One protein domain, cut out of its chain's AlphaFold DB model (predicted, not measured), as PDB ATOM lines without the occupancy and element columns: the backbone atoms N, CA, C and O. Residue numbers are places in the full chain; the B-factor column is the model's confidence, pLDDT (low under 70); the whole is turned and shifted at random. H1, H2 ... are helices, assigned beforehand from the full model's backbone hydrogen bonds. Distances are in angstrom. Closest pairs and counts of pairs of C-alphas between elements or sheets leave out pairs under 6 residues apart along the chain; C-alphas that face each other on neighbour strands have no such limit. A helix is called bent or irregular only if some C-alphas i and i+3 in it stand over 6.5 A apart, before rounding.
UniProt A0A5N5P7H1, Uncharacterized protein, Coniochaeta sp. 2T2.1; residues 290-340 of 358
ATOM      1  N   GLU A 290      32.244 -22.512  13.768       70.38
ATOM      2  CA  GLU A 290      31.148 -22.724  14.696       70.38
ATOM      3  C   GLU A 290      31.520 -23.735  15.778       70.38
ATOM      4  O   GLU A 290      32.284 -24.681  15.560       70.38
ATOM      5  N   ASP A 291      30.922 -23.569  16.956       70.50
ATOM      6  CA  ASP A 291      31.057 -24.555  18.015       70.50
ATOM      7  C   ASP A 291      30.235 -25.810  17.693       70.50
ATOM      8  O   ASP A 291      29.048 -25.908  17.996       70.50
ATOM      9  N   GLN A 292      30.894 -26.805  17.105       70.06
ATOM     10  CA  GLN A 292      30.309 -28.121  16.855       70.06
ATOM     11  C   GLN A 292      30.557 -29.109  18.003       70.06
ATOM     12  O   GLN A 292      30.422 -30.323  17.834       70.06
ATOM     13  N   SER A 293      30.904 -28.627  19.198       66.81
ATOM     14  CA  SER A 293      31.143 -29.494  20.354       66.81
ATOM     15  C   SER A 293      29.924 -30.321  20.770       66.81
ATOM     16  O   SER A 293      30.073 -31.383  21.362       66.81
ATOM     17  N   GLY A 294      28.710 -29.927  20.395       69.44
ATOM     18  CA  GLY A 294      27.535 -30.785  20.579       69.44
ATOM     19  C   GLY A 294      27.622 -32.123  19.828       69.44
ATOM     20  O   GLY A 294      27.008 -33.102  20.247       69.44
ATOM     21  N   PHE A 295      28.410 -32.195  18.751       68.44
ATOM     22  CA  PHE A 295      28.456 -33.340  17.838       68.44
ATOM     23  C   PHE A 295      29.676 -34.240  18.008       68.44
ATOM     24  O   PHE A 295      29.716 -35.318  17.417       68.44
ATOM     25  N   TRP A 296      30.667 -33.866  18.819       67.62
ATOM     26  CA  TRP A 296      31.916 -34.633  18.879       67.62
ATOM     27  C   TRP A 296      31.708 -36.079  19.369       67.62
ATOM     28  O   TRP A 296      32.465 -36.968  18.985       67.62
ATOM     29  N   GLN A 297      30.656 -36.346  20.157       65.81
ATOM     30  CA  GLN A 297      30.281 -37.703  20.588       65.81
ATOM     31  C   GLN A 297      29.879 -38.614  19.420       65.81
ATOM     32  O   GLN A 297      30.026 -39.833  19.515       65.81
ATOM     33  N   ALA A 298      29.378 -38.036  18.326       69.56
ATOM     34  CA  ALA A 298      29.035 -38.762  17.108       69.56
ATOM     35  C   ALA A 298      30.274 -39.091  16.254       69.56
ATOM     36  O   ALA A 298      30.213 -39.973  15.401       69.56
ATOM     37  N   PHE A 299      31.406 -38.424  16.504       69.56
ATOM     38  CA  PHE A 299      32.617 -38.520  15.686       69.56
ATOM     39  C   PHE A 299      33.872 -38.714  16.554       69.56
ATOM     40  O   PHE A 299      34.746 -37.840  16.608       69.56
ATOM     41  N   PRO A 300      33.983 -39.858  17.254       66.44
ATOM     42  CA  PRO A 300      35.106 -40.120  18.140       66.44
ATOM     43  C   PRO A 300      36.441 -40.109  17.382       66.44
ATOM     44  O   PRO A 300      36.600 -40.792  16.374       66.44
ATOM     45  N   GLY A 301      37.416 -39.350  17.888       65.00
ATOM     46  CA  GLY A 301      38.772 -39.271  17.339       65.00
ATOM     47  C   GLY A 301      38.927 -38.306  16.166       65.00
ATOM     48  O   GLY A 301      39.997 -38.268  15.563       65.00
ATOM     49  N   ASN A 302      37.888 -37.539  15.825       69.75
ATOM     50  CA  ASN A 302      37.947 -36.617  14.700       69.75
ATOM     51  C   ASN A 302      38.784 -35.359  15.055       69.75
ATOM     52  O   ASN A 302      38.408 -34.605  15.957       69.75
ATOM     53  N   PRO A 303      39.900 -35.098  14.341       67.50
ATOM     54  CA  PRO A 303      40.841 -34.022  14.661       67.50
ATOM     55  C   PRO A 303      40.332 -32.611  14.313       67.50
ATOM     56  O   PRO A 303      41.009 -31.628  14.620       67.50
ATOM     57  N   PHE A 304      39.161 -32.465  13.684       66.94
ATOM     58  CA  PHE A 304      38.577 -31.150  13.383       66.94
ATOM     59  C   PHE A 304      37.880 -30.505  14.581       66.94
ATOM     60  O   PHE A 304      37.727 -29.287  14.625       66.94
ATOM     61  N   PHE A 305      37.513 -31.292  15.587       68.31
ATOM     62  CA  PHE A 305      36.943 -30.759  16.814       68.31
ATOM     63  C   PHE A 305      38.048 -30.228  17.724       68.31
ATOM     64  O   PHE A 305      38.974 -30.951  18.104       68.31
ATOM     65  N   LYS A 306      37.912 -28.964  18.131       65.56
ATOM     66  CA  LYS A 306      38.848 -28.285  19.035       65.56
ATOM     67  C   LYS A 306      39.156 -29.114  20.288       65.56
ATOM     68  O   LYS A 306      40.316 -29.271  20.650       65.56
ATOM     69  N   GLN A 307      38.131 -29.728  20.881       67.12
ATOM     70  CA  GLN A 307      38.233 -30.582  22.068       67.12
ATOM     71  C   GLN A 307      39.214 -31.749  21.866       67.12
ATOM     72  O   GLN A 307      39.962 -32.097  22.776       67.12
ATOM     73  N   TRP A 308      39.256 -32.330  20.666       66.19
ATOM     74  CA  TRP A 308      40.143 -33.448  20.353       66.19
ATOM     75  C   TRP A 308      41.585 -33.006  20.109       66.19
ATOM     76  O   TRP A 308      42.510 -33.717  20.495       66.19
ATOM     77  N   ARG A 309      41.791 -31.818  19.528       68.75
ATOM     78  CA  ARG A 309      43.133 -31.254  19.304       68.75
ATOM     79  C   ARG A 309      43.816 -30.775  20.576       68.75
ATOM     80  O   ARG A 309      45.037 -30.825  20.665       68.75
ATOM     81  N   GLU A 310      43.043 -30.301  21.545       73.44
ATOM     82  CA  GLU A 310      43.565 -29.683  22.769       73.44
ATOM     83  C   GLU A 310      43.819 -30.689  23.907       73.44
ATOM     84  O   GLU A 310      44.089 -30.290  25.036       73.44
ATOM     85  N   GLY A 311      43.753 -31.997  23.629       69.56
ATOM     86  CA  GLY A 311      44.068 -33.036  24.614       69.56
ATOM     87  C   GLY A 311      42.975 -33.257  25.665       69.56
ATOM     88  O   GLY A 311      43.266 -33.759  26.745       69.56
ATOM     89  N   TRP A 312      41.706 -32.932  25.380       71.56
ATOM     90  CA  TRP A 312      40.600 -33.132  26.333       71.56
ATOM     91  C   TRP A 312      40.461 -34.591  26.804       71.56
ATOM     92  O   TRP A 312      40.157 -34.852  27.963       71.56
ATOM     93  N   ASN A 313      40.780 -35.563  25.948       67.12
ATOM     94  CA  ASN A 313      40.821 -36.979  26.336       67.12
ATOM     95  C   ASN A 313      41.839 -37.298  27.438       67.12
ATOM     96  O   ASN A 313      41.750 -38.339  28.090       67.12
ATOM     97  N   GLU A 314      42.816 -36.418  27.633       75.31
ATOM     98  CA  GLU A 314      43.832 -36.517  28.670       75.31
ATOM     99  C   GLU A 314      43.389 -35.834  29.975       75.31
ATOM    100  O   GLU A 314      44.079 -35.954  30.992       75.31
ATOM    101  N   THR A 315      42.221 -35.179  30.013       78.75
ATOM    102  CA  THR A 315      41.624 -34.689  31.264       78.75
ATOM    103  C   THR A 315      40.906 -35.813  32.011       78.75
ATOM    104  O   THR A 315      40.621 -36.888  31.474       78.75
ATOM    105  N   ALA A 316      40.648 -35.598  33.303       79.81
ATOM    106  CA  ALA A 316      39.895 -36.556  34.107       79.81
ATOM    107  C   ALA A 316      38.443 -36.677  33.617       79.81
ATOM    108  O   ALA A 316      37.959 -37.800  33.483       79.81
ATOM    109  N   GLU A 317      37.800 -35.552  33.275       74.06
ATOM    110  CA  GLU A 317      36.432 -35.561  32.743       74.06
ATOM    111  C   GLU A 317      36.350 -36.292  31.397       74.06
ATOM    112  O   GLU A 317      35.426 -37.074  31.173       74.06
ATOM    113  N   GLY A 318      37.341 -36.094  30.519       71.75
ATOM    114  CA  GLY A 318      37.413 -36.797  29.241       71.75
ATOM    115  C   GLY A 318      37.540 -38.308  29.417       71.75
ATOM    116  O   GLY A 318      36.804 -39.075  28.798       71.75
ATOM    117  N   ARG A 319      38.428 -38.761  30.313       80.31
ATOM    118  CA  ARG A 319      38.590 -40.196  30.607       80.31
ATOM    119  C   ARG A 319      37.319 -40.839  31.163       80.31
ATOM    120  O   ARG A 319      36.961 -41.925  30.711       80.31
ATOM    121  N   GLU A 320      36.647 -40.177  32.104       81.12
ATOM    122  CA  GLU A 320      35.399 -40.667  32.705       81.12
ATOM    123  C   GLU A 320      34.291 -40.798  31.654       81.12
ATOM    124  O   GLU A 320      33.612 -41.827  31.572       81.12
ATOM    125  N   PHE A 321      34.165 -39.799  30.777       77.62
ATOM    126  CA  PHE A 321      33.243 -39.869  29.653       77.62
ATOM    127  C   PHE A 321      33.497 -41.110  28.776       77.62
ATOM    128  O   PHE A 321      32.553 -41.829  28.449       77.62
ATOM    129  N   TRP A 322      34.755 -41.401  28.415       68.75
ATOM    130  CA  TRP A 322      35.093 -42.548  27.557       68.75
ATOM    131  C   TRP A 322      34.827 -43.896  28.193       68.75
ATOM    132  O   TRP A 322      34.545 -44.870  27.490       68.75
ATOM    133  N   GLU A 323      34.987 -43.991  29.503       81.00
ATOM    134  CA  GLU A 323      34.631 -45.196  30.235       81.00
ATOM    135  C   GLU A 323      33.123 -45.433  30.149       81.00
ATOM    136  O   GLU A 323      32.693 -46.510  29.732       81.00
ATOM    137  N   LYS A 324      32.320 -44.389  30.384       80.56
ATOM    138  CA  LYS A 324      30.862 -44.463  30.265       80.56
ATOM    139  C   LYS A 324      30.399 -44.771  28.837       80.56
ATOM    140  O   LYS A 324      29.609 -45.691  28.637       80.56
ATOM    141  N   TRP A 325      30.921 -44.060  27.840       76.12
ATOM    142  CA  TRP A 325      30.536 -44.255  26.441       76.12
ATOM    143  C   TRP A 325      30.875 -45.665  25.947       76.12
ATOM    144  O   TRP A 325      30.040 -46.311  25.318       76.12
ATOM    145  N   ARG A 326      32.064 -46.198  26.273       79.56
ATOM    146  CA  ARG A 326      32.435 -47.575  25.898       79.56
ATOM    147  C   ARG A 326      31.506 -48.610  26.523       79.56
ATOM    148  O   ARG A 326      31.153 -49.577  25.851       79.56
ATOM    149  N   MET A 327      31.091 -48.401  27.771       81.25
ATOM    150  CA  MET A 327      30.116 -49.271  28.433       81.25
ATOM    151  C   MET A 327      28.752 -49.217  27.740       81.25
ATOM    152  O   MET A 327      28.161 -50.263  27.483       81.25
ATOM    153  N   GLU A 328      28.284 -48.028  27.355       81.62
ATOM    154  CA  GLU A 328      27.032 -47.868  26.604       81.62
ATOM    155  C   GLU A 328      27.086 -48.538  25.223       81.62
ATOM    156  O   GLU A 328      26.132 -49.211  24.835       81.62
ATOM    157  N   GLN A 329      28.194 -48.406  24.482       73.31
ATOM    158  CA  GLN A 329      28.350 -49.077  23.185       73.31
ATOM    159  C   GLN A 329      28.402 -50.595  23.327       73.31
ATOM    160  O   GLN A 329      27.781 -51.305  22.537       73.31
ATOM    161  N   LYS A 330      29.103 -51.097  24.348       84.94
ATOM    162  CA  LYS A 330      29.160 -52.530  24.632       84.94
ATOM    163  C   LYS A 330      27.772 -53.078  24.958       84.94
ATOM    164  O   LYS A 330      27.373 -54.077  24.376       84.94
ATOM    165  N   MET A 331      27.012 -52.371  25.794       87.12
ATOM    166  CA  MET A 331      25.638 -52.746  26.129       87.12
ATOM    167  C   MET A 331      24.733 -52.747  24.890       87.12
ATOM    168  O   MET A 331      23.975 -53.687  24.685       87.12
ATOM    169  N   LYS A 332      24.844 -51.738  24.017       79.62
ATOM    170  CA  LYS A 332      24.095 -51.698  22.748       79.62
ATOM    171  C   LYS A 332      24.461 -52.855  21.816       79.62
ATOM    172  O   LYS A 332      23.571 -53.429  21.199       79.62
ATOM    173  N   ALA A 333      25.744 -53.197  21.717       79.44
ATOM    174  CA  ALA A 333      26.207 -54.319  20.906       79.44
ATOM    175  C   ALA A 333      25.719 -55.666  21.461       79.44
ATOM    176  O   ALA A 333      25.275 -56.508  20.690       79.44
ATOM    177  N   GLU A 334      25.738 -55.846  22.784       87.19
ATOM    178  CA  GLU A 334      25.209 -57.039  23.456       87.19
ATOM    179  C   GLU A 334      23.693 -57.167  23.257       87.19
ATOM    180  O   GLU A 334      23.222 -58.230  22.868       87.19
ATOM    181  N   MET A 335      22.934 -56.077  23.421       82.25
ATOM    182  CA  MET A 335      21.490 -56.066  23.155       82.25
ATOM    183  C   MET A 335      21.167 -56.379  21.691       82.25
ATOM    184  O   MET A 335      20.203 -57.087  21.411       82.25
ATOM    185  N   LYS A 336      21.968 -55.858  20.754       80.00
ATOM    186  CA  LYS A 336      21.810 -56.137  19.327       80.00
ATOM    187  C   LYS A 336      22.110 -57.605  19.008       80.00
ATOM    188  O   LYS A 336      21.306 -58.241  18.344       80.00
ATOM    189  N   ALA A 337      23.202 -58.151  19.541       77.00
ATOM    190  CA  ALA A 337      23.555 -59.558  19.367       77.00
ATOM    191  C   ALA A 337      22.524 -60.505  20.011       77.00
ATOM    192  O   ALA A 337      22.249 -61.570  19.471       77.00
ATOM    193  N   GLU A 338      21.922 -60.125  21.143       79.56
ATOM    194  CA  GLU A 338      20.845 -60.901  21.766       79.56
ATOM    195  C   GLU A 338      19.543 -60.848  20.948       79.56
ATOM    196  O   GLU A 338      18.803 -61.828  20.909       79.56
ATOM    197  N   ALA A 339      19.256 -59.722  20.287       71.38
ATOM    198  CA  ALA A 339      18.120 -59.602  19.377       71.38
ATOM    199  C   ALA A 339      18.328 -60.435  18.098       71.38
ATOM    200  O   ALA A 339      17.451 -61.211  17.735       71.38
ATOM    201  N   GLU A 340      19.511 -60.347  17.483       74.19
ATOM    202  CA  GLU A 340      19.875 -61.125  16.289       74.19
ATOM    203  C   GLU A 340      19.945 -62.634  16.600       74.19
ATOM    204  O   GLU A 340      19.429 -63.453  15.846       74.19
TER     205      GLU A 340
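What this domain is: This is residues 290 to 340 of the 358 residues of an uncharacterized protein of Coniochaeta sp. 2T2.1 (UniProt A0A5N5P7H1). Picture one long helix, H3, whose residues 326 to 340 stick out as a bare arm, and at its other end a small head in which two short helices, H1 and H2, are strung on links. The arm makes much of the length, and the C-alphas span 39 by 24 by 14 A, an elongated outline. The printed part has 51 residues, with three named helices in the order H1, H2, H3 and no named strand; its class is all helix. It is loose, with a radius of gyration of the C-alphas of 13.4 A.

How they stand to each other: Begin with H3, residues 316 to 340, which touches no helix. Look next at H2, residues 306 to 309, which is apart from H3 although it comes just before it in the chain. H1, residues 293 to 298, is apart from H3 too. H1 and H2 are close but not clearly touching: their closest C-alphas, those of Ser 293 and Gln 307, are 7.4 A apart. In H3 every O i to N i+4 pair is within hydrogen-bond range, in H1 0 of 2 are, with 1 of 3 O i to N i+3 pairs within range, and H2 is too short for an O i to N i+4 pair.

Where its parts are: Find C-alpha 316 at (39.895, -36.556, 34.107); from there H3 runs 36.4 A to C-alpha 340 at (19.875, -61.125, 16.289). Go back to C-alpha 293 at (31.143, -29.494, 20.354), where H1 begins; it measures 10.0 A and is irregular, with C-alphas 294 and 297 7.4 A apart. H2 measures 5.2 A from C-alpha 306 to C-alpha 309.

The domain as a whole: The C-alphas of Glu 290 and Glu 338, the two farthest apart, are 40.2 A apart. Without residues 326 to 340, which stand free, the body spans 26 by 18 by 14 A. The printed part has no cut, and both links, H1 to H2 and H2 to H3, are short. The mean pLDDT of the printed part is 73.8; look for values under 70 at residues 293 to 309, 311, 313 and 322.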